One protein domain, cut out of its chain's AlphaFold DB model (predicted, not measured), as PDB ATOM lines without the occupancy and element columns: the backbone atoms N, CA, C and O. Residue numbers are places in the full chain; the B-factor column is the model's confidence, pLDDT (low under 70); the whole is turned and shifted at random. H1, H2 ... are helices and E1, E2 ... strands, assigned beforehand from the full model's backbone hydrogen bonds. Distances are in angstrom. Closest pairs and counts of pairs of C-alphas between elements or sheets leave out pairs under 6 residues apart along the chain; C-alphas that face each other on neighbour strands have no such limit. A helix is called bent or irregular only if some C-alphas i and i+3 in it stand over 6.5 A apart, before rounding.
ATOM      1  N   ASN A   2      32.330 -10.977 -41.903       86.56
ATOM      2  CA  ASN A   2      31.997  -9.839 -41.023       86.56
ATOM      3  C   ASN A   2      30.545  -9.823 -40.506       86.56
ATOM      4  O   ASN A   2      30.342  -9.596 -39.319       86.56
ATOM      5  N   SER A   3      29.541 -10.129 -41.336       92.31
ATOM      6  CA  SER A   3      28.128 -10.079 -40.915       92.31
ATOM      7  C   SER A   3      27.758 -11.089 -39.820       92.31
ATOM      8  O   SER A   3      27.019 -10.744 -38.903       92.31
ATOM      9  N   TYR A   4      28.313 -12.309 -39.845       92.88
ATOM     10  CA  TYR A   4      28.058 -13.299 -38.785       92.88
ATOM     11  C   TYR A   4      28.724 -12.906 -37.458       92.88
ATOM     12  O   TYR A   4      28.168 -13.122 -36.390       92.88
ATOM     13  N   LEU A   5      29.900 -12.273 -37.505       94.44
ATOM     14  CA  LEU A   5      30.530 -11.722 -36.301       94.44
ATOM     15  C   LEU A   5      29.744 -10.522 -35.756       94.44
ATOM     16  O   LEU A   5      29.574 -10.393 -34.546       94.44
ATOM     17  N   LEU A   6      29.243  -9.655 -36.641       93.81
ATOM     18  CA  LEU A   6      28.408  -8.512 -36.265       93.81
ATOM     19  C   LEU A   6      27.093  -8.941 -35.617       93.81
ATOM     20  O   LEU A   6      26.649  -8.269 -34.690       93.81
ATOM     21  N   PHE A   7      26.505 -10.057 -36.056       95.88
ATOM     22  CA  PHE A   7      25.329 -10.653 -35.421       95.88
ATOM     23  C   PHE A   7      25.547 -10.870 -33.917       95.88
ATOM     24  O   PHE A   7      24.760 -10.377 -33.112       95.88
ATOM     25  N   TRP A   8      26.660 -11.506 -33.539       96.31
ATOM     26  CA  TRP A   8      26.999 -11.743 -32.134       96.31
ATOM     27  C   TRP A   8      27.408 -10.468 -31.398       96.31
ATOM     28  O   TRP A   8      26.921 -10.207 -30.302       96.31
ATOM     29  N   LYS A   9      28.253  -9.625 -32.009       95.81
ATOM     30  CA  LYS A   9      28.695  -8.361 -31.390       95.81
ATOM     31  C   LYS A   9      27.535  -7.412 -31.086       95.81
ATOM     32  O   LYS A   9      27.624  -6.615 -30.160       95.81
ATOM     33  N   ARG A  10      26.456  -7.486 -31.868       95.50
ATOM     34  CA  ARG A  10      25.257  -6.649 -31.737       95.50
ATOM     35  C   ARG A  10      24.054  -7.450 -31.231       95.50
ATOM     36  O   ARG A  10      22.918  -7.095 -31.543       95.50
ATOM     37  N   ALA A  11      24.288  -8.512 -30.457       94.81
ATOM     38  CA  ALA A  11      23.237  -9.387 -29.934       94.81
ATOM     39  C   ALA A  11      22.141  -8.641 -29.147       94.81
ATOM     40  O   ALA A  11      20.982  -9.028 -29.214       94.81
ATOM     41  N   PHE A  12      22.494  -7.554 -28.454       95.50
ATOM     42  CA  PHE A  12      21.582  -6.772 -27.606       95.50
ATOM     43  C   PHE A  12      21.286  -5.359 -28.148       95.50
ATOM     44  O   PHE A  12      20.755  -4.509 -27.437       95.50
ATOM     45  N   ASP A  13      21.635  -5.072 -29.406       95.19
ATOM     46  CA  ASP A  13      21.361  -3.771 -30.032       95.19
ATOM     47  C   ASP A  13      20.007  -3.775 -30.759       95.19
ATOM     48  O   ASP A  13      19.913  -4.153 -31.924       95.19
ATOM     49  N   PHE A  14      18.949  -3.300 -30.108       94.56
ATOM     50  CA  PHE A  14      17.602  -3.243 -30.700       94.56
ATOM     51  C   PHE A  14      17.300  -1.943 -31.464       94.56
ATOM     52  O   PHE A  14      16.237  -1.803 -32.071       94.56
ATOM     53  N   LYS A  15      18.199  -0.951 -31.420       90.62
ATOM     54  CA  LYS A  15      17.923   0.403 -31.937       90.62
ATOM     55  C   LYS A  15      18.562   0.676 -33.294       90.62
ATOM     56  O   LYS A  15      18.077   1.550 -34.013       90.62
ATOM     57  N   GLY A  16      19.625  -0.044 -33.641       87.50
ATOM     58  CA  GLY A  16      20.368   0.191 -34.871       87.50
ATOM     59  C   GLY A  16      19.631  -0.188 -36.163       87.50
ATOM     60  O   GLY A  16      18.429  -0.448 -36.201       87.50
ATOM     61  N   LYS A  17      20.397  -0.224 -37.253       91.31
ATOM     62  CA  LYS A  17      19.972  -0.740 -38.560       91.31
ATOM     63  C   LYS A  17      20.771  -1.986 -38.928       91.31
ATOM     64  O   LYS A  17      21.871  -2.199 -38.400       91.31
ATOM     65  N   SER A  18      20.193  -2.807 -39.795       92.50
ATOM     66  CA  SER A  18      20.817  -4.008 -40.346       92.50
ATOM     67  C   SER A  18      20.696  -3.975 -41.860       92.50
ATOM     68  O   SER A  18      19.578  -3.910 -42.368       92.50
ATOM     69  N   SER A  19      21.820  -4.060 -42.572       93.31
ATOM     70  CA  SER A  19      21.801  -4.212 -44.028       93.31
ATOM     71  C   SER A  19      21.203  -5.566 -44.436       93.31
ATOM     72  O   SER A  19      21.001  -6.454 -43.598       93.31
ATOM     73  N   VAL A  20      20.946  -5.743 -45.735       94.50
ATOM     74  CA  VAL A  20      20.491  -7.023 -46.298       94.50
ATOM     75  C   VAL A  20      21.444  -8.158 -45.924       94.50
ATOM     76  O   VAL A  20      21.001  -9.182 -45.416       94.50
ATOM     77  N   ASN A  21      22.752  -7.973 -46.114       94.31
ATOM     78  CA  ASN A  21      23.743  -9.018 -45.837       94.31
ATOM     79  C   ASN A  21      23.906  -9.292 -44.337       94.31
ATOM     80  O   ASN A  21      24.100 -10.446 -43.953       94.31
ATOM     81  N   ASP A  22      23.762  -8.264 -43.495       94.50
ATOM     82  CA  ASP A  22      23.797  -8.428 -42.039       94.50
ATOM     83  C   ASP A  22      22.639  -9.276 -41.518       94.50
ATOM     84  O   ASP A  22      22.814  -9.979 -40.529       94.50
ATOM     85  N   PHE A  23      21.490  -9.254 -42.199       95.75
ATOM     86  CA  PHE A  23      20.358 -10.120 -41.886       95.75
ATOM     87  C   PHE A  23      20.472 -11.493 -42.559       95.75
ATOM     88  O   PHE A  23      20.483 -12.527 -41.891       95.75
ATOM     89  N   LYS A  24      20.590 -11.500 -43.891       95.56
ATOM     90  CA  LYS A  24      20.506 -12.693 -44.741       95.56
ATOM     91  C   LYS A  24      21.541 -13.748 -44.367       95.56
ATOM     92  O   LYS A  24      21.215 -14.928 -44.313       95.56
ATOM     93  N   ILE A  25      22.791 -13.338 -44.140       95.31
ATOM     94  CA  ILE A  25      23.898 -14.272 -43.907       95.31
ATOM     95  C   ILE A  25      23.695 -15.073 -42.611       95.31
ATOM     96  O   ILE A  25      23.607 -16.297 -42.706       95.31
ATOM     97  N   PRO A  26      23.610 -14.456 -41.415       95.75
ATOM     98  CA  PRO A  26      23.435 -15.218 -40.180       95.75
ATOM     99  C   PRO A  26      22.124 -15.994 -40.148       95.75
ATOM    100  O   PRO A  26      22.140 -17.165 -39.780       95.75
ATOM    101  N   PHE A  27      21.024 -15.395 -40.611       95.00
ATOM    102  CA  PHE A  27      19.728 -16.058 -40.584       95.00
ATOM    103  C   PHE A  27      19.709 -17.319 -41.460       95.00
ATOM    104  O   PHE A  27      19.313 -18.385 -40.995       95.00
ATOM    105  N   ASN A  28      20.224 -17.250 -42.693       95.12
ATOM    106  CA  ASN A  28      20.269 -18.418 -43.578       95.12
ATOM    107  C   ASN A  28      21.251 -19.494 -43.095       95.12
ATOM    108  O   ASN A  28      20.997 -20.676 -43.311       95.12
ATOM    109  N   ILE A  29      22.342 -19.114 -42.420       95.44
ATOM    110  CA  ILE A  29      23.231 -20.084 -41.760       95.44
ATOM    111  C   ILE A  29      22.470 -20.831 -40.660       95.44
ATOM    112  O   ILE A  29      22.572 -22.053 -40.576       95.44
ATOM    113  N   HIS A  30      21.674 -20.136 -39.841       94.81
ATOM    114  CA  HIS A  30      20.863 -20.789 -38.808       94.81
ATOM    115  C   HIS A  30      19.758 -21.666 -39.393       94.81
ATOM    116  O   HIS A  30      19.557 -22.764 -38.882       94.81
ATOM    117  N   LEU A  31      19.105 -21.255 -40.486       92.38
ATOM    118  CA  LEU A  31      18.148 -22.108 -41.205       92.38
ATOM    119  C   LEU A  31      18.818 -23.378 -41.747       92.38
ATOM    120  O   LEU A  31      18.300 -24.477 -41.557       92.38
ATOM    121  N   LEU A  32      19.993 -23.243 -42.370       93.88
ATOM    122  CA  LEU A  32      20.771 -24.374 -42.879       93.88
ATOM    123  C   LEU A  32      21.155 -25.345 -41.752       93.88
ATOM    124  O   LEU A  32      21.025 -26.562 -41.904       93.88
ATOM    125  N   LEU A  33      21.591 -24.811 -40.608       94.12
ATOM    126  CA  LEU A  33      21.895 -25.611 -39.425       94.12
ATOM    127  C   LEU A  33      20.651 -26.336 -38.904       94.12
ATOM    128  O   LEU A  33      20.688 -27.548 -38.705       94.12
ATOM    129  N   ALA A  34      19.547 -25.609 -38.729       90.56
ATOM    130  CA  ALA A  34      18.332 -26.117 -38.108       90.56
ATOM    131  C   ALA A  34      17.610 -27.187 -38.940       90.56
ATOM    132  O   ALA A  34      17.093 -28.142 -38.358       90.56
ATOM    133  N   PHE A  35      17.563 -27.031 -40.267       88.31
ATOM    134  CA  PHE A  35      16.740 -27.874 -41.144       88.31
ATOM    135  C   PHE A  35      17.524 -28.908 -41.953       88.31
ATOM    136  O   PHE A  35      16.926 -29.881 -42.404       88.31
ATOM    137  N   ILE A  36      18.838 -28.740 -42.131       90.31
ATOM    138  CA  ILE A  36      19.648 -29.666 -42.939       90.31
ATOM    139  C   ILE A  36      20.736 -30.314 -42.089       90.31
ATOM    140  O   ILE A  36      20.734 -31.530 -41.908       90.31
ATOM    141  N   ILE A  37      21.647 -29.514 -41.528       93.06
ATOM    142  CA  ILE A  37      22.856 -30.050 -40.886       93.06
ATOM    143  C   ILE A  37      22.514 -30.807 -39.599       93.06
ATOM    144  O   ILE A  37      22.952 -31.943 -39.427       93.06
ATOM    145  N   PHE A  38      21.722 -30.227 -38.694       92.69
ATOM    146  CA  PHE A  38      21.391 -30.902 -37.440       92.69
ATOM    147  C   PHE A  38      20.514 -32.136 -37.622       92.69
ATOM    148  O   PHE A  38      20.845 -33.141 -36.999       92.69
ATOM    149  N   PRO A  39      19.446 -32.140 -38.442       89.25
ATOM    150  CA  PRO A  39      18.702 -33.370 -38.692       89.25
ATOM    151  C   PRO A  39      19.582 -34.476 -39.285       89.25
ATOM    152  O   PRO A  39      19.492 -35.622 -38.841       89.25
ATOM    153  N   PHE A  40      20.480 -34.131 -40.215       89.19
ATOM    154  CA  PHE A  40      21.416 -35.081 -40.813       89.19
ATOM    155  C   PHE A  40      22.380 -35.678 -39.777       89.19
ATOM    156  O   PHE A  40      22.420 -36.897 -39.609       89.19
ATOM    157  N   ILE A  41      23.107 -34.838 -39.030       89.94
ATOM    158  CA  ILE A  41      24.072 -35.304 -38.019       89.94
ATOM    159  C   ILE A  41      23.359 -36.069 -36.904       89.94
ATOM    160  O   ILE A  41      23.818 -37.136 -36.510       89.94
ATOM    161  N   HIS A  42      22.233 -35.550 -36.411       87.62
ATOM    162  CA  HIS A  42      21.495 -36.170 -35.317       87.62
ATOM    163  C   HIS A  42      21.002 -37.572 -35.700       87.62
ATOM    164  O   HIS A  42      21.104 -38.484 -34.888       87.62
ATOM    165  N   THR A  43      20.574 -37.767 -36.952       85.56
ATOM    166  CA  THR A  43      20.242 -39.099 -37.486       85.56
ATOM    167  C   THR A  43      21.477 -40.002 -37.552       85.56
ATOM    168  O   THR A  43      21.410 -41.161 -37.151       85.56
ATOM    169  N   PHE A  44      22.617 -39.476 -38.011       87.50
ATOM    170  CA  PHE A  44      23.860 -40.242 -38.147       87.50
ATOM    171  C   PHE A  44      24.413 -40.745 -36.804       87.50
ATOM    172  O   PHE A  44      24.924 -41.856 -36.722       87.50
ATOM    173  N   VAL A  45      24.268 -39.961 -35.731       89.44
ATOM    174  CA  VAL A  45      24.703 -40.348 -34.374       89.44
ATOM    175  C   VAL A  45      23.664 -41.186 -33.612       89.44
ATOM    176  O   VAL A  45      23.799 -41.386 -32.408       89.44
ATOM    177  N   GLY A  46      22.617 -41.671 -34.290       84.25
ATOM    178  CA  GLY A  46      21.577 -42.523 -33.701       84.25
ATOM    179  C   GLY A  46      20.509 -41.778 -32.889       84.25
ATOM    180  O   GLY A  46      19.736 -42.401 -32.161       84.25
ATOM    181  N   GLY A  47      20.445 -40.451 -32.996       82.75
ATOM    182  CA  GLY A  47      19.418 -39.633 -32.361       82.75
ATOM    183  C   GLY A  47      18.058 -39.753 -33.050       82.75
ATOM    184  O   GLY A  47      17.955 -39.886 -34.270       82.75
ATOM    185  N   LYS A  48      16.976 -39.674 -32.265       83.62
ATOM    186  CA  LYS A  48      15.608 -39.631 -32.797       83.62
ATOM    187  C   LYS A  48      15.230 -38.199 -33.160       83.62
ATOM    188  O   LYS A  48      15.345 -37.287 -32.340       83.62
ATOM    189  N   LEU A  49      14.759 -38.009 -34.388       84.12
ATOM    190  CA  LEU A  49      14.149 -36.751 -34.804       84.12
ATOM    191  C   LEU A  49      12.706 -36.668 -34.306       84.12
ATOM    192  O   LEU A  49      12.010 -37.680 -34.220       84.12
ATOM    193  N   TRP A  50      12.264 -35.449 -34.029       77.25
ATOM    194  CA  TRP A  50      10.893 -35.153 -33.644       77.25
ATOM    195  C   TRP A  50      10.104 -34.787 -34.892       77.25
ATOM    196  O   TRP A  50      10.499 -33.874 -35.616       77.25
ATOM    197  N   THR A  51       9.005 -35.485 -35.155       74.56
ATOM    198  CA  THR A  51       8.061 -35.071 -36.195       74.56
ATOM    199  C   THR A  51       7.296 -33.849 -35.692       74.56
ATOM    200  O   THR A  51       6.641 -33.920 -34.657       74.56
ATOM    201  N   ILE A  52       7.413 -32.725 -36.402       68.94
ATOM    202  CA  ILE A  52       6.619 -31.513 -36.148       68.94
ATOM    203  C   ILE A  52       5.259 -31.649 -36.828       68.94
ATOM    204  O   ILE A  52       4.234 -31.317 -36.243       68.94
ATOM    205  N   GLN A  53       5.268 -32.097 -38.080       68.81
ATOM    206  CA  GLN A  53       4.086 -32.175 -38.921       68.81
ATOM    207  C   GLN A  53       4.332 -33.186 -40.034       68.81
ATOM    208  O   GLN A  53       5.374 -33.135 -40.681       68.81
ATOM    209  N   ASP A  54       3.364 -34.052 -40.294       69.06
ATOM    210  CA  ASP A  54       3.345 -34.848 -41.513       69.06
ATOM    211  C   ASP A  54       2.539 -34.084 -42.569       69.06
ATOM    212  O   ASP A  54       1.424 -33.630 -42.308       69.06
ATOM    213  N   ILE A  55       3.133 -33.857 -43.742       63.91
ATOM    214  CA  ILE A  55       2.420 -33.299 -44.894       63.91
ATOM    215  C   ILE A  55       1.956 -34.467 -45.751       63.91
ATOM    216  O   ILE A  55       2.778 -35.183 -46.324       63.91
ATOM    217  N   GLU A  56       0.645 -34.621 -45.876       68.88
ATOM    218  CA  GLU A  56       0.027 -35.620 -46.741       68.88
ATOM    219  C   GLU A  56      -0.373 -34.983 -48.079       68.88
ATOM    220  O   GLU A  56      -1.140 -34.019 -48.126       68.88
ATOM    221  N   ILE A  57       0.164 -35.505 -49.185       61.62
ATOM    222  CA  ILE A  57      -0.193 -35.115 -50.557       61.62
ATOM    223  C   ILE A  57      -0.630 -36.377 -51.302       61.62
ATOM    224  O   ILE A  57       0.186 -37.099 -51.884       61.62
ATOM    225  N   GLY A  58      -1.930 -36.675 -51.260       72.12
ATOM    226  CA  GLY A  58      -2.455 -37.955 -51.740       72.12
ATOM    227  C   GLY A  58      -1.871 -39.109 -50.921       72.12
ATOM    228  O   GLY A  58      -1.998 -39.119 -49.705       72.12
ATOM    229  N   ASN A  59      -1.182 -40.047 -51.575       78.88
ATOM    230  CA  ASN A  59      -0.527 -41.177 -50.897       78.88
ATOM    231  C   ASN A  59       0.909 -40.866 -50.426       78.88
ATOM    232  O   ASN A  59       1.571 -41.736 -49.863       78.88
ATOM    233  N   LEU A  60       1.429 -39.666 -50.704       62.53
ATOM    234  CA  LEU A  60       2.770 -39.264 -50.294       62.53
ATOM    235  C   LEU A  60       2.714 -38.605 -48.912       62.53
ATOM    236  O   LEU A  60       2.154 -37.521 -48.775       62.53
ATOM    237  N   VAL A  61       3.347 -39.230 -47.919       72.81
ATOM    238  CA  VAL A  61       3.540 -38.649 -46.583       72.81
ATOM    239  C   VAL A  61       4.962 -38.105 -46.482       72.81
ATOM    240  O   VAL A  61       5.934 -38.862 -46.538       72.81
ATOM    241  N   ILE A  62       5.094 -36.786 -46.347       72.19
ATOM    242  CA  ILE A  62       6.369 -36.096 -46.140       72.19
ATOM    243  C   ILE A  62       6.451 -35.680 -44.669       72.19
ATOM    244  O   ILE A  62       5.861 -34.665 -44.290       72.19
ATOM    245  N   PRO A  63       7.188 -36.421 -43.825       70.62
ATOM    246  CA  PRO A  63       7.338 -36.050 -42.430       70.62
ATOM    247  C   PRO A  63       8.308 -34.873 -42.284       70.62
ATOM    248  O   PRO A  63       9.504 -34.994 -42.575       70.62
ATOM    249  N   ILE A  64       7.824 -33.736 -41.784       74.19
ATOM    250  CA  ILE A  64       8.666 -32.617 -41.353       74.19
ATOM    251  C   ILE A  64       9.243 -32.973 -39.993       74.19
ATOM    252  O   ILE A  64       8.564 -32.940 -38.965       74.19
ATOM    253  N   LYS A  65      10.533 -33.294 -39.995       80.12
ATOM    254  CA  LYS A  65      11.276 -33.691 -38.805       80.12
ATOM    255  C   LYS A  65      12.268 -32.615 -38.391       80.12
ATOM    256  O   LYS A  65      12.920 -32.004 -39.235       80.12
ATOM    257  N   ILE A  66      12.432 -32.428 -37.085       82.62
ATOM    258  CA  ILE A  66      13.416 -31.516 -36.507       82.62
ATOM    259  C   ILE A  66      14.314 -32.237 -35.506       82.62
ATOM    260  O   ILE A  66      13.911 -33.179 -34.817       82.62
ATOM    261  N   SER A  67      15.563 -31.789 -35.428       88.94
ATOM    262  CA  SER A  67      16.470 -32.198 -34.363       88.94
ATOM    263  C   SER A  67      16.191 -31.387 -33.096       88.94
ATOM    264  O   SER A  67      15.958 -30.180 -33.167       88.94
ATOM    265  N   SER A  68      16.304 -32.012 -31.922       85.81
ATOM    266  CA  SER A  68      16.303 -31.282 -30.646       85.81
ATOM    267  C   SER A  68      17.426 -30.237 -30.583       85.81
ATOM    268  O   SER A  68      17.293 -29.219 -29.911       85.81
ATOM    269  N   TRP A  69      18.504 -30.421 -31.353       89.56
ATOM    270  CA  TRP A  69      19.594 -29.449 -31.460       89.56
ATOM    271  C   TRP A  69      19.171 -28.135 -32.110       89.56
ATOM    272  O   TRP A  69      19.710 -27.080 -31.777       89.56
ATOM    273  N   SER A  70      18.164 -28.168 -32.982       89.31
ATOM    274  CA  SER A  70      17.592 -26.960 -33.575       89.31
ATOM    275  C   SER A  70      16.868 -26.110 -32.523       89.31
ATOM    276  O   SER A  70      16.884 -24.885 -32.628       89.31
ATOM    277  N   LEU A  71      16.314 -26.731 -31.471       87.00
ATOM    278  CA  LEU A  71      15.728 -26.017 -30.331       87.00
ATOM    279  C   LEU A  71      16.808 -25.328 -29.491       87.00
ATOM    280  O   LEU A  71      16.636 -24.172 -29.112       87.00
ATOM    281  N   TYR A  72      17.945 -25.994 -29.248       90.00
ATOM    282  CA  TYR A  72      19.080 -25.370 -28.557       90.00
ATOM    283  C   TYR A  72      19.647 -24.196 -29.351       90.00
ATOM    284  O   TYR A  72      19.888 -23.133 -28.784       90.00
ATOM    285  N   LEU A  73      19.809 -24.356 -30.667       93.94
ATOM    286  CA  LEU A  73      20.230 -23.256 -31.529       93.94
ATOM    287  C   LEU A  73      19.255 -22.091 -31.440       93.94
ATOM    288  O   LEU A  73      19.708 -20.974 -31.225       93.94
ATOM    289  N   TYR A  74      17.950 -22.348 -31.550       92.69
ATOM    290  CA  TYR A  74      16.935 -21.310 -31.410       92.69
ATOM    291  C   TYR A  74      17.031 -20.596 -30.057       92.69
ATOM    292  O   TYR A  74      17.064 -19.372 -30.019       92.69
ATOM    293  N   ALA A  75      17.145 -21.335 -28.950       92.81
ATOM    294  CA  ALA A  75      17.256 -20.749 -27.615       92.81
ATOM    295  C   ALA A  75      18.492 -19.841 -27.478       92.81
ATOM    296  O   ALA A  75      18.400 -18.737 -26.944       92.81
ATOM    297  N   VAL A  76      19.640 -20.277 -28.005       95.19
ATOM    298  CA  VAL A  76      20.899 -19.519 -27.943       95.19
ATOM    299  C   VAL A  76      20.883 -18.309 -28.880       95.19
ATOM    300  O   VAL A  76      21.462 -17.268 -28.562       95.19
ATOM    301  N   THR A  77      20.231 -18.413 -30.039       96.06
ATOM    302  CA  THR A  77      20.200 -17.337 -31.038       96.06
ATOM    303  C   THR A  77      18.981 -16.435 -30.929       96.06
ATOM    304  O   THR A  77      18.965 -15.419 -31.617       96.06
ATOM    305  N   TYR A  78      18.008 -16.727 -30.058       96.25
ATOM    306  CA  TYR A  78      16.746 -15.989 -29.979       96.25
ATOM    307  C   TYR A  78      16.951 -14.485 -29.789       96.25
ATOM    308  O   TYR A  78      16.496 -13.695 -30.614       96.25
ATOM    309  N   ILE A  79      17.680 -14.078 -28.744       96.81
ATOM    310  CA  ILE A  79      17.909 -12.655 -28.452       96.81
ATOM    311  C   ILE A  79      18.684 -11.970 -29.596       96.81
ATOM    312  O   ILE A  79      18.202 -10.956 -30.109       96.81
ATOM    313  N   PRO A  80      19.822 -12.518 -30.075       97.12
ATOM    314  CA  PRO A  80      20.502 -11.979 -31.249       97.12
ATOM    315  C   PRO A  80      19.630 -11.892 -32.515       97.12
ATOM    316  O   PRO A  80      19.706 -10.901 -33.245       97.12
ATOM    317  N   ALA A  81      18.804 -12.907 -32.788       96.31
ATOM    318  CA  ALA A  81      17.918 -12.971 -33.949       96.31
ATOM    319  C   ALA A  81      16.777 -11.955 -33.849       96.31
ATOM    320  O   ALA A  81      16.453 -11.318 -34.850       96.31
ATOM    321  N   LEU A  82      16.239 -11.745 -32.649       97.38
ATOM    322  CA  LEU A  82      15.270 -10.698 -32.351       97.38
ATOM    323  C   LEU A  82      15.870  -9.307 -32.565       97.38
ATOM    324  O   LEU A  82      15.301  -8.479 -33.274       97.38
ATOM    325  N   ALA A  83      17.045  -9.041 -31.994       97.19
ATOM    326  CA  ALA A  83      17.720  -7.765 -32.199       97.19
ATOM    327  C   ALA A  83      17.997  -7.532 -33.692       97.19
ATOM    328  O   ALA A  83      17.747  -6.450 -34.223       97.19
ATOM    329  N   LEU A  84      18.455  -8.565 -34.403       97.50
ATOM    330  CA  LEU A  84      18.700  -8.510 -35.838       97.50
ATOM    331  C   LEU A  84      17.424  -8.232 -36.653       97.50
ATOM    332  O   LEU A  84      17.456  -7.358 -37.524       97.50
ATOM    333  N   SER A  85      16.320  -8.931 -36.381       97.12
ATOM    334  CA  SER A  85      15.053  -8.754 -37.099       97.12
ATOM    335  C   SER A  85      14.474  -7.361 -36.860       97.12
ATOM    336  O   SER A  85      14.140  -6.673 -37.823       97.12
ATOM    337  N   MET A  86      14.450  -6.880 -35.612       97.25
ATOM    338  CA  MET A  86      13.978  -5.531 -35.272       97.25
ATOM    339  C   MET A  86      14.787  -4.449 -35.995       97.25
ATOM    340  O   MET A  86      14.216  -3.531 -36.587       97.25
ATOM    341  N   ARG A  87      16.121  -4.580 -36.022       96.12
ATOM    342  CA  ARG A  87      16.992  -3.669 -36.783       96.12
ATOM    343  C   ARG A  87      16.742  -3.733 -38.287       96.12
ATOM    344  O   ARG A  87      16.931  -2.728 -38.971       96.12
ATOM    345  N   ARG A  88      16.368  -4.901 -38.817       96.56
ATOM    346  CA  ARG A  88      16.090  -5.073 -40.245       96.56
ATOM    347  C   ARG A  88      14.761  -4.437 -40.644       96.56
ATOM    348  O   ARG A  88      14.736  -3.707 -41.630       96.56
ATOM    349  N   TYR A  89      13.703  -4.624 -39.859       96.56
ATOM    350  CA  TYR A  89      12.434  -3.912 -40.065       96.56
ATOM    351  C   TYR A  89      12.604  -2.398 -39.938       96.56
ATOM    352  O   TYR A  89      12.131  -1.651 -40.792       96.56
ATOM    353  N   HIS A  90      13.378  -1.951 -38.949       94.31
ATOM    354  CA  HIS A  90      13.722  -0.540 -38.804       94.31
ATOM    355  C   HIS A  90      14.463   0.024 -40.027       94.31
ATOM    356  O   HIS A  90      14.193   1.147 -40.445       94.31
ATOM    357  N   ASP A  91      15.391  -0.737 -40.617       94.94
ATOM    358  CA  ASP A  91      16.094  -0.325 -41.838       94.94
ATOM    359  C   ASP A  91      15.152  -0.193 -43.048       94.94
ATOM    360  O   ASP A  91      15.340   0.685 -43.890       94.94
ATOM    361  N   LEU A  92      14.100  -1.014 -43.095       94.75
ATOM    362  CA  LEU A  92      13.044  -0.964 -44.109       94.75
ATOM    363  C   LEU A  92      11.991   0.134 -43.863       94.75
ATOM    364  O   LEU A  92      11.034   0.212 -44.634       94.75
ATOM    365  N   ASN A  93      12.171   0.986 -42.843       93.31
ATOM    366  CA  ASN A  93      11.185   1.967 -42.371       93.31
ATOM    367  C   ASN A  93       9.828   1.328 -42.013       93.31
ATOM    368  O   ASN A  93       8.774   1.907 -42.271       93.31
ATOM    369  N   GLU A  94       9.851   0.128 -41.439       93.75
ATOM    370  CA  GLU A  94       8.663  -0.567 -40.941       93.75
ATOM    371  C   GLU A  94       8.675  -0.659 -39.407       93.75
ATOM    372  O   GLU A  94       9.700  -0.441 -38.755       93.75
ATOM    373  N   GLU A  95       7.515  -0.990 -38.835       94.12
ATOM    374  CA  GLU A  95       7.320  -1.222 -37.399       94.12
ATOM    375  C   GLU A  95       8.309  -2.265 -36.864       94.12
ATOM    376  O   GLU A  95       8.428  -3.376 -37.395       94.12
ATOM    377  N   LYS A  96       9.023  -1.918 -35.788       90.25
ATOM    378  CA  LYS A  96      10.052  -2.781 -35.185       90.25
ATOM    379  C   LYS A  96       9.439  -4.020 -34.546       90.25
ATOM    380  O   LYS A  96      10.081  -5.065 -34.493       90.25
ATOM    381  N   GLU A  97       8.197  -3.905 -34.100       91.81
ATOM    382  CA  GLU A  97       7.377  -4.927 -33.464       91.81
ATOM    383  C   GLU A  97       7.165  -6.133 -34.390       91.81
ATOM    384  O   GLU A  97       7.123  -7.273 -33.927       91.81
ATOM    385  N   LYS A  98       7.167  -5.927 -35.717       94.69
ATOM    386  CA  LYS A  98       7.168  -7.032 -36.691       94.69
ATOM    387  C   LYS A  98       8.412  -7.910 -36.573       94.69
ATOM    388  O   LYS A  98       8.341  -9.112 -36.815       94.69
ATOM    389  N   GLY A  99       9.537  -7.343 -36.135       95.50
ATOM    390  CA  GLY A  99      10.752  -8.093 -35.823       95.50
ATOM    391  C   GLY A  99      10.559  -9.073 -34.668       95.50
ATOM    392  O   GLY A  99      11.069 -10.194 -34.740       95.50
ATOM    393  N   LEU A 100       9.779  -8.688 -33.652       95.50
ATOM    394  CA  LEU A 100       9.410  -9.569 -32.544       95.50
ATOM    395  C   LEU A 100       8.529 -10.717 -33.016       95.50
ATOM    396  O   LEU A 100       8.829 -11.873 -32.706       95.50
ATOM    397  N   LEU A 101       7.496 -10.410 -33.805       95.38
ATOM    398  CA  LEU A 101       6.626 -11.429 -34.383       95.38
ATOM    399  C   LEU A 101       7.430 -12.410 -35.245       95.38
ATOM    400  O   LEU A 101       7.310 -13.615 -35.068       95.38
ATOM    401  N   PHE A 102       8.307 -11.904 -36.114       96.31
ATOM    402  CA  PHE A 102       9.138 -12.728 -36.990       96.31
ATOM    403  C   PHE A 102      10.095 -13.646 -36.214       96.31
ATOM    404  O   PHE A 102      10.160 -14.840 -36.489       96.31
ATOM    405  N   ALA A 103      10.825 -13.127 -35.220       95.44
ATOM    406  CA  ALA A 103      11.779 -13.931 -34.449       95.44
ATOM    407  C   ALA A 103      11.093 -14.947 -33.515       95.44
ATOM    408  O   ALA A 103      11.628 -16.028 -33.256       95.44
ATOM    409  N   THR A 104       9.898 -14.617 -33.020       94.50
ATOM    410  CA  THR A 104       9.118 -15.475 -32.109       94.50
ATOM    411  C   THR A 104       8.198 -16.441 -32.864       94.50
ATOM    412  O   THR A 104       7.699 -17.402 -32.279       94.50
ATOM    413  N   PHE A 105       8.025 -16.246 -34.177       93.44
ATOM    414  CA  PHE A 105       7.164 -17.064 -35.028       93.44
ATOM    415  C   PHE A 105       7.390 -18.574 -34.872       93.44
ATOM    416  O   PHE A 105       6.394 -19.267 -34.680       93.44
ATOM    417  N   PRO A 106       8.626 -19.119 -34.872       88.50
ATOM    418  CA  PRO A 106       8.818 -20.566 -34.743       88.50
ATOM    419  C   PRO A 106       8.211 -21.151 -33.460       88.50
ATOM    420  O   PRO A 106       7.618 -22.225 -33.497       88.50
ATOM    421  N   VAL A 107       8.304 -20.433 -32.336       88.44
ATOM    422  CA  VAL A 107       7.723 -20.870 -31.055       88.44
ATOM    423  C   VAL A 107       6.207 -20.770 -31.085       88.44
ATOM    424  O   VAL A 107       5.530 -21.721 -30.706       88.44
ATOM    425  N   ILE A 108       5.671 -19.645 -31.570       90.06
ATOM    426  CA  ILE A 108       4.221 -19.444 -31.697       90.06
ATOM    427  C   ILE A 108       3.619 -20.521 -32.603       90.06
ATOM    428  O   ILE A 108       2.584 -21.089 -32.270       90.06
ATOM    429  N   TYR A 109       4.293 -20.841 -33.709       87.88
ATOM    430  CA  TYR A 109       3.864 -21.870 -34.648       87.88
ATOM    431  C   TYR A 109       3.825 -23.250 -33.992       87.88
ATOM    432  O   TYR A 109       2.805 -23.925 -34.062       87.88
ATOM    433  N   ILE A 110       4.893 -23.648 -33.291       82.62
ATOM    434  CA  ILE A 110       4.942 -24.937 -32.587       82.62
ATOM    435  C   ILE A 110       3.834 -25.029 -31.529       82.62
ATOM    436  O   ILE A 110       3.118 -26.027 -31.482       82.62
ATOM    437  N   ILE A 111       3.654 -23.990 -30.706       85.44
ATOM    438  CA  ILE A 111       2.585 -23.953 -29.695       85.44
ATOM    439  C   ILE A 111       1.209 -24.052 -30.363       85.44
ATOM    440  O   ILE A 111       0.369 -24.828 -29.911       85.44
ATOM    441  N   GLY A 112       0.988 -23.315 -31.453       83.56
ATOM    442  CA  GLY A 112      -0.255 -23.353 -32.221       83.56
ATOM    443  C   GLY A 112      -0.550 -24.737 -32.798       83.56
ATOM    444  O   GLY A 112      -1.673 -25.220 -32.665       83.56
ATOM    445  N   VAL A 113       0.460 -25.414 -33.356       79.50
ATOM    446  CA  VAL A 113       0.348 -26.804 -33.832       79.50
ATOM    447  C   VAL A 113      -0.059 -27.731 -32.685       79.50
ATOM    448  O   VAL A 113      -1.019 -28.481 -32.829       79.50
ATOM    449  N   PHE A 114       0.602 -27.650 -31.525       79.19
ATOM    450  CA  PHE A 114       0.239 -28.473 -30.366       79.19
ATOM    451  C   PHE A 114      -1.191 -28.214 -29.880       79.19
ATOM    452  O   PHE A 114      -1.924 -29.163 -29.607       79.19
ATOM    453  N   MET A 115      -1.612 -26.949 -29.802       82.31
ATOM    454  CA  MET A 115      -2.980 -26.594 -29.410       82.31
ATOM    455  C   MET A 115      -4.016 -27.132 -30.400       82.31
ATOM    456  O   MET A 115      -5.043 -27.656 -29.975       82.31
ATOM    457  N   LEU A 116      -3.741 -27.047 -31.704       78.12
ATOM    458  CA  LEU A 116      -4.620 -27.580 -32.745       78.12
ATOM    459  C   LEU A 116      -4.692 -29.104 -32.721       78.12
ATOM    460  O   LEU A 116      -5.776 -29.645 -32.907       78.12
ATOM    461  N   LEU A 117      -3.584 -29.795 -32.447       74.25
ATOM    462  CA  LEU A 117      -3.585 -31.250 -32.282       74.25
ATOM    463  C   LEU A 117      -4.468 -31.677 -31.106       74.25
ATOM    464  O   LEU A 117      -5.236 -32.625 -31.235       74.25
ATOM    465  N   ILE A 118      -4.400 -30.962 -29.980       76.81
ATOM    466  CA  ILE A 118      -5.244 -31.238 -28.808       76.81
ATOM    467  C   ILE A 118      -6.713 -30.929 -29.115       76.81
ATOM    468  O   ILE A 118      -7.582 -31.756 -28.856       76.81
ATOM    469  N   ALA A 119      -7.003 -29.759 -29.691       74.88
ATOM    470  CA  ALA A 119      -8.370 -29.358 -30.023       74.88
ATOM    471  C   ALA A 119      -9.002 -30.267 -31.091       74.88
ATOM    472  O   ALA A 119     -10.182 -30.602 -31.002       74.88
ATOM    473  N   GLY A 120      -8.209 -30.699 -32.075       68.69
ATOM    474  CA  GLY A 120      -8.629 -31.559 -33.178       68.69
ATOM    475  C   GLY A 120      -9.100 -32.944 -32.740       68.69
ATOM    476  O   GLY A 120      -9.977 -33.501 -33.389       68.69
ATOM    477  N   GLN A 121      -8.616 -33.466 -31.606       68.19
ATOM    478  CA  GLN A 121      -9.087 -34.746 -31.054       68.19
ATOM    479  C   GLN A 121     -10.575 -34.734 -30.665       68.19
ATOM    480  O   GLN A 121     -11.183 -35.796 -30.564       68.19
ATOM    481  N   GLY A 122     -11.163 -33.555 -30.436       65.50
ATOM    482  CA  GLY A 122     -12.579 -33.397 -30.094       65.50
ATOM    483  C   GLY A 122     -13.477 -32.975 -31.259       65.50
ATOM    484  O   GLY A 122     -14.675 -32.785 -31.049       65.50
ATOM    485  N   LEU A 123     -12.928 -32.777 -32.462       72.12
ATOM    486  CA  LEU A 123     -13.683 -32.290 -33.616       72.12
ATOM    487  C   LEU A 123     -14.188 -33.451 -34.490       72.12
ATOM    488  O   LEU A 123     -13.499 -34.460 -34.631       72.12
ATOM    489  N   PRO A 124     -15.378 -33.320 -35.105       74.81
ATOM    490  CA  PRO A 124     -15.869 -34.314 -36.049       74.81
ATOM    491  C   PRO A 124     -14.965 -34.366 -37.285       74.81
ATOM    492  O   PRO A 124     -14.634 -33.325 -37.863       74.81
ATOM    493  N   ASP A 125     -14.610 -35.583 -37.700       74.19
ATOM    494  CA  ASP A 125     -13.748 -35.852 -38.853       74.19
ATOM    495  C   ASP A 125     -14.489 -35.546 -40.163       74.19
ATOM    496  O   ASP A 125     -15.138 -36.390 -40.784       74.19
ATOM    497  N   THR A 126     -14.484 -34.267 -40.526       80.81
ATOM    498  CA  THR A 126     -15.152 -33.729 -41.709       80.81
ATOM    499  C   THR A 126     -14.146 -32.965 -42.553       80.81
ATOM    500  O   THR A 126     -13.260 -32.282 -42.036       80.81
ATOM    501  N   SER A 127     -14.329 -33.001 -43.874       76.56
ATOM    502  CA  SER A 127     -13.464 -32.288 -44.820       76.56
ATOM    503  C   SER A 127     -13.360 -30.786 -44.525       76.56
ATOM    504  O   SER A 127     -12.295 -30.200 -44.703       76.56
ATOM    505  N   LEU A 128     -14.432 -30.166 -44.019       79.62
ATOM    506  CA  LEU A 128     -14.448 -28.757 -43.622       79.62
ATOM    507  C   LEU A 128     -13.465 -28.471 -42.475       79.62
ATOM    508  O   LEU A 128     -12.703 -27.506 -42.550       79.62
ATOM    509  N   VAL A 129     -13.463 -29.304 -41.430       75.25
ATOM    510  CA  VAL A 129     -12.571 -29.151 -40.270       75.25
ATOM    511  C   VAL A 129     -11.113 -29.300 -40.699       75.25
ATOM    512  O   VAL A 129     -10.283 -28.459 -40.348       75.25
ATOM    513  N   THR A 130     -10.813 -30.294 -41.535       74.38
ATOM    514  CA  THR A 130      -9.467 -30.497 -42.088       74.38
ATOM    515  C   THR A 130      -9.002 -29.288 -42.898       74.38
ATOM    516  O   THR A 130      -7.886 -28.811 -42.701       74.38
ATOM    517  N   ILE A 131      -9.862 -28.722 -43.753       78.69
ATOM    518  CA  ILE A 131      -9.543 -27.514 -44.532       78.69
ATOM    519  C   ILE A 131      -9.231 -26.327 -43.611       78.69
ATOM    520  O   ILE A 131      -8.246 -25.624 -43.836       78.69
ATOM    521  N   ILE A 132     -10.029 -26.109 -42.561       80.19
ATOM    522  CA  ILE A 132      -9.810 -25.012 -41.608       80.19
ATOM    523  C   ILE A 132      -8.462 -25.176 -40.898       80.19
ATOM    524  O   ILE A 132      -7.684 -24.222 -40.849       80.19
ATOM    525  N   ILE A 133      -8.153 -26.375 -40.398       77.00
ATOM    526  CA  ILE A 133      -6.879 -26.662 -39.720       77.00
ATOM    527  C   ILE A 133      -5.701 -26.421 -40.671       77.00
ATOM    528  O   ILE A 133      -4.739 -25.745 -40.302       77.00
ATOM    529  N   VAL A 134      -5.791 -26.903 -41.913       76.62
ATOM    530  CA  VAL A 134      -4.748 -26.690 -42.926       76.62
ATOM    531  C   VAL A 134      -4.550 -25.203 -43.207       76.62
ATOM    532  O   VAL A 134      -3.413 -24.743 -43.224       76.62
ATOM    533  N   ILE A 135      -5.618 -24.417 -43.370       81.62
ATOM    534  CA  ILE A 135      -5.514 -22.967 -43.608       81.62
ATOM    535  C   ILE A 135      -4.821 -22.264 -42.433       81.62
ATOM    536  O   ILE A 135      -3.914 -21.455 -42.651       81.62
ATOM    537  N   VAL A 136      -5.211 -22.590 -41.197       82.75
ATOM    538  CA  VAL A 136      -4.637 -21.996 -39.979       82.75
ATOM    539  C   VAL A 136      -3.155 -22.344 -39.824       82.75
ATOM    540  O   VAL A 136      -2.399 -21.524 -39.313       82.75
ATOM    541  N   LEU A 137      -2.712 -23.510 -40.296       80.75
ATOM    542  CA  LEU A 137      -1.301 -23.907 -40.263       80.75
ATOM    543  C   LEU A 137      -0.495 -23.345 -41.443       80.75
ATOM    544  O   LEU A 137       0.629 -22.880 -41.270       80.75
ATOM    545  N   VAL A 138      -1.055 -23.340 -42.649       83.50
ATOM    546  CA  VAL A 138      -0.311 -22.999 -43.869       83.50
ATOM    547  C   VAL A 138      -0.170 -21.487 -44.054       83.50
ATOM    548  O   VAL A 138       0.912 -21.021 -44.416       83.50
ATOM    549  N   LEU A 139      -1.211 -20.690 -43.781       87.62
ATOM    550  CA  LEU A 139      -1.148 -19.235 -43.991       87.62
ATOM    551  C   LEU A 139      -0.052 -18.542 -43.160       87.62
ATOM    552  O   LEU A 139       0.686 -17.733 -43.732       87.62
ATOM    553  N   PRO A 140       0.136 -18.851 -41.860       89.88
ATOM    554  CA  PRO A 140       1.220 -18.258 -41.082       89.88
ATOM    555  C   PRO A 140       2.609 -18.639 -41.613       89.88
ATOM    556  O   PRO A 140       3.515 -17.806 -41.604       89.88
ATOM    557  N   VAL A 141       2.777 -19.861 -42.132       89.50
ATOM    558  CA  VAL A 141       4.034 -20.300 -42.762       89.50
ATOM    559  C   VAL A 141       4.300 -19.522 -44.050       89.50
ATOM    560  O   VAL A 141       5.412 -19.031 -44.248       89.50
ATOM    561  N   ILE A 142       3.284 -19.334 -44.902       92.06
ATOM    562  CA  ILE A 142       3.392 -18.508 -46.118       92.06
ATOM    563  C   ILE A 142       3.787 -17.069 -45.762       92.06
ATOM    564  O   ILE A 142       4.664 -16.487 -46.408       92.06
ATOM    565  N   TRP A 143       3.173 -16.498 -44.722       94.50
ATOM    566  CA  TRP A 143       3.529 -15.172 -44.219       94.50
ATOM    567  C   TRP A 143       4.996 -15.113 -43.777       94.50
ATOM    568  O   TRP A 143       5.734 -14.234 -44.226       94.50
ATOM    569  N   PHE A 144       5.447 -16.078 -42.970       94.38
ATOM    570  CA  PHE A 144       6.827 -16.133 -42.487       94.38
ATOM    571  C   PHE A 144       7.835 -16.236 -43.634       94.38
ATOM    572  O   PHE A 144       8.831 -15.511 -43.648       94.38
ATOM    573  N   ILE A 145       7.561 -17.085 -44.630       94.44
ATOM    574  CA  ILE A 145       8.399 -17.222 -45.828       94.44
ATOM    575  C   ILE A 145       8.452 -15.894 -46.591       94.44
ATOM    576  O   ILE A 145       9.532 -15.442 -46.971       94.44
ATOM    577  N   THR A 146       7.310 -15.232 -46.773       96.19
ATOM    578  CA  THR A 146       7.223 -13.953 -47.493       96.19
ATOM    579  C   THR A 146       8.019 -12.853 -46.787       96.19
ATOM    580  O   THR A 146       8.796 -12.138 -47.426       96.19
ATOM    581  N   GLU A 147       7.891 -12.743 -45.465       96.38
ATOM    582  CA  GLU A 147       8.678 -11.799 -44.670       96.38
ATOM    583  C   GLU A 147      10.169 -12.154 -44.685       96.38
ATOM    584  O   GLU A 147      11.002 -11.265 -44.851       96.38
ATOM    585  N   TRP A 148      10.533 -13.438 -44.630       96.38
ATOM    586  CA  TRP A 148      11.925 -13.863 -44.783       96.38
ATOM    587  C   TRP A 148      12.519 -13.431 -46.132       96.38
ATOM    588  O   TRP A 148      13.613 -12.854 -46.154       96.38
ATOM    589  N   PHE A 149      11.802 -13.634 -47.244       96.56
ATOM    590  CA  PHE A 149      12.227 -13.162 -48.568       96.56
ATOM    591  C   PHE A 149      12.393 -11.641 -48.585       96.56
ATOM    592  O   PHE A 149      13.431 -11.113 -48.990       96.56
ATOM    593  N   LYS A 150      11.405 -10.911 -48.078       95.94
ATOM    594  CA  LYS A 150      11.454  -9.452 -47.993       95.94
ATOM    595  C   LYS A 150      12.663  -8.965 -47.191       95.94
ATOM    596  O   LYS A 150      13.427  -8.139 -47.690       95.94
ATOM    597  N   LEU A 151      12.888  -9.494 -45.990       95.94
ATOM    598  CA  LEU A 151      14.013  -9.107 -45.132       95.94
ATOM    599  C   LEU A 151      15.372  -9.458 -45.762       95.94
ATOM    600  O   LEU A 151      16.334  -8.703 -45.591       95.94
ATOM    601  N   SER A 152      15.431 -10.552 -46.530       95.81
ATOM    602  CA  SER A 152      16.650 -11.079 -47.158       95.81
ATOM    603  C   SER A 152      17.019 -10.453 -48.502       95.81
ATOM    604  O   SER A 152      18.153 -10.641 -48.941       95.81
ATOM    605  N   PHE A 153      16.103  -9.753 -49.178       94.75
ATOM    606  CA  PHE A 153      16.346  -9.277 -50.550       94.75
ATOM    607  C   PHE A 153      15.894  -7.839 -50.830       94.75
ATOM    608  O   PHE A 153      16.427  -7.212 -51.743       94.75
ATOM    609  N   LYS A 154      14.947  -7.278 -50.068       93.38
ATOM    610  CA  LYS A 154      14.465  -5.908 -50.301       93.38
ATOM    611  C   LYS A 154      15.538  -4.899 -49.897       93.38
ATOM    612  O   LYS A 154      15.876  -4.811 -48.723       93.38
TER     613      LYS A 154
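AT A GLANCE: This is residues 2 to 154 of the 157 residues of the protein "DUF805 domain-containing protein" of Macrococcus canis (UniProt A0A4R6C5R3). The model is a V of two helical arms, with the two-stranded hairpin E1 E2 reaching into the gap between them. One arm is H2 with the first part of the bent helix H3 at its side, the other is the helical hairpin of H4 and H5, and H1 and the second part of H3 pack round the corner. The printed part has 153 residues with five named helices and two named strands, in the order H1, H2, E1, E2, H3, H4, H5; the sheet is antiparallel and the class is mostly helix. It is only just compact, close to loose, with a radius of gyration of the C-alphas of 17.4 A and spans of 50 by 39 by 23 A.

IN THESE COORDINATES: E1 is residues 50 to 57, 20.2 A long, and E2 is residues 60 to 66, 19.1 A. H2, residues 20 to 44, measures 34.4 A; it is irregular, but only just, with C-alphas 35 and 38 6.7 A apart. H3, residues 68 to 91, was assigned as one helix by its hydrogen bonds but is bent, with C-alphas 76 and 79 7.5 A apart; its arms are H3a, residues 68 to 76, and H3b, residues 79 to 91. H4, residues 97 to 120, measures 31.1 A and is irregular, with C-alphas 103 and 106 7.3 A apart. H5, residues 127 to 153, measures 38.1 A and ends at C-alpha 153 (16.346, -9.277, -50.550). H1, residues 2 to 9, begins at C-alpha 2 (31.997, -9.839, -41.023).

HOW THE PARTS SIT: E1 and E2 form an antiparallel hairpin, with N 52 and O 64 2.8 A apart and N 55 and O 62 2.9 A, within hydrogen-bond range. The closest C-alphas of H2 and E2, Pro 39 and Ile 66, are 6.0 A apart. H2 touches H3a at a shallow tilt of 29 degrees, opposite ways, closest at the C-alphas of Ala 34 and Ser 70, 4.7 A. With residues 20 to 24 alone it touches H5 at a steep tilt of 52 degrees, closest at the C-alphas of Lys 24 and Ser 152, 4.8 A. H1 and H2 touch about perpendicular, at 82 degrees, closest at the C-alphas of Ser 3 and Asp 22, 4.8 A. H3b touches H4, closest at the C-alphas of Met 86 and Gly 99, 4.2 A. H4 and H5 form a helical hairpin at a shallow tilt of 19 degrees, opposite ways, closest at the C-alphas of Phe 102 and Phe 144, 6.9 A. H2 and H4 are apart. Each O i to N i+4 pair is within hydrogen-bond range in H3a and H3b, against 3 of 4 in H1, 17 of 21 in H2, 18 of 20 in H4 and 21 of 23 in H5.

THE WHOLE: The two C-alphas farthest apart, of Asn 2 and Pro 124, are 54.0 A apart. The printed part has no cut and no long link, and residues 56 to 61 and 121 to 128 stand free. The pLDDT is under 70 at residues 52 to 57, 60 and 120 to 122.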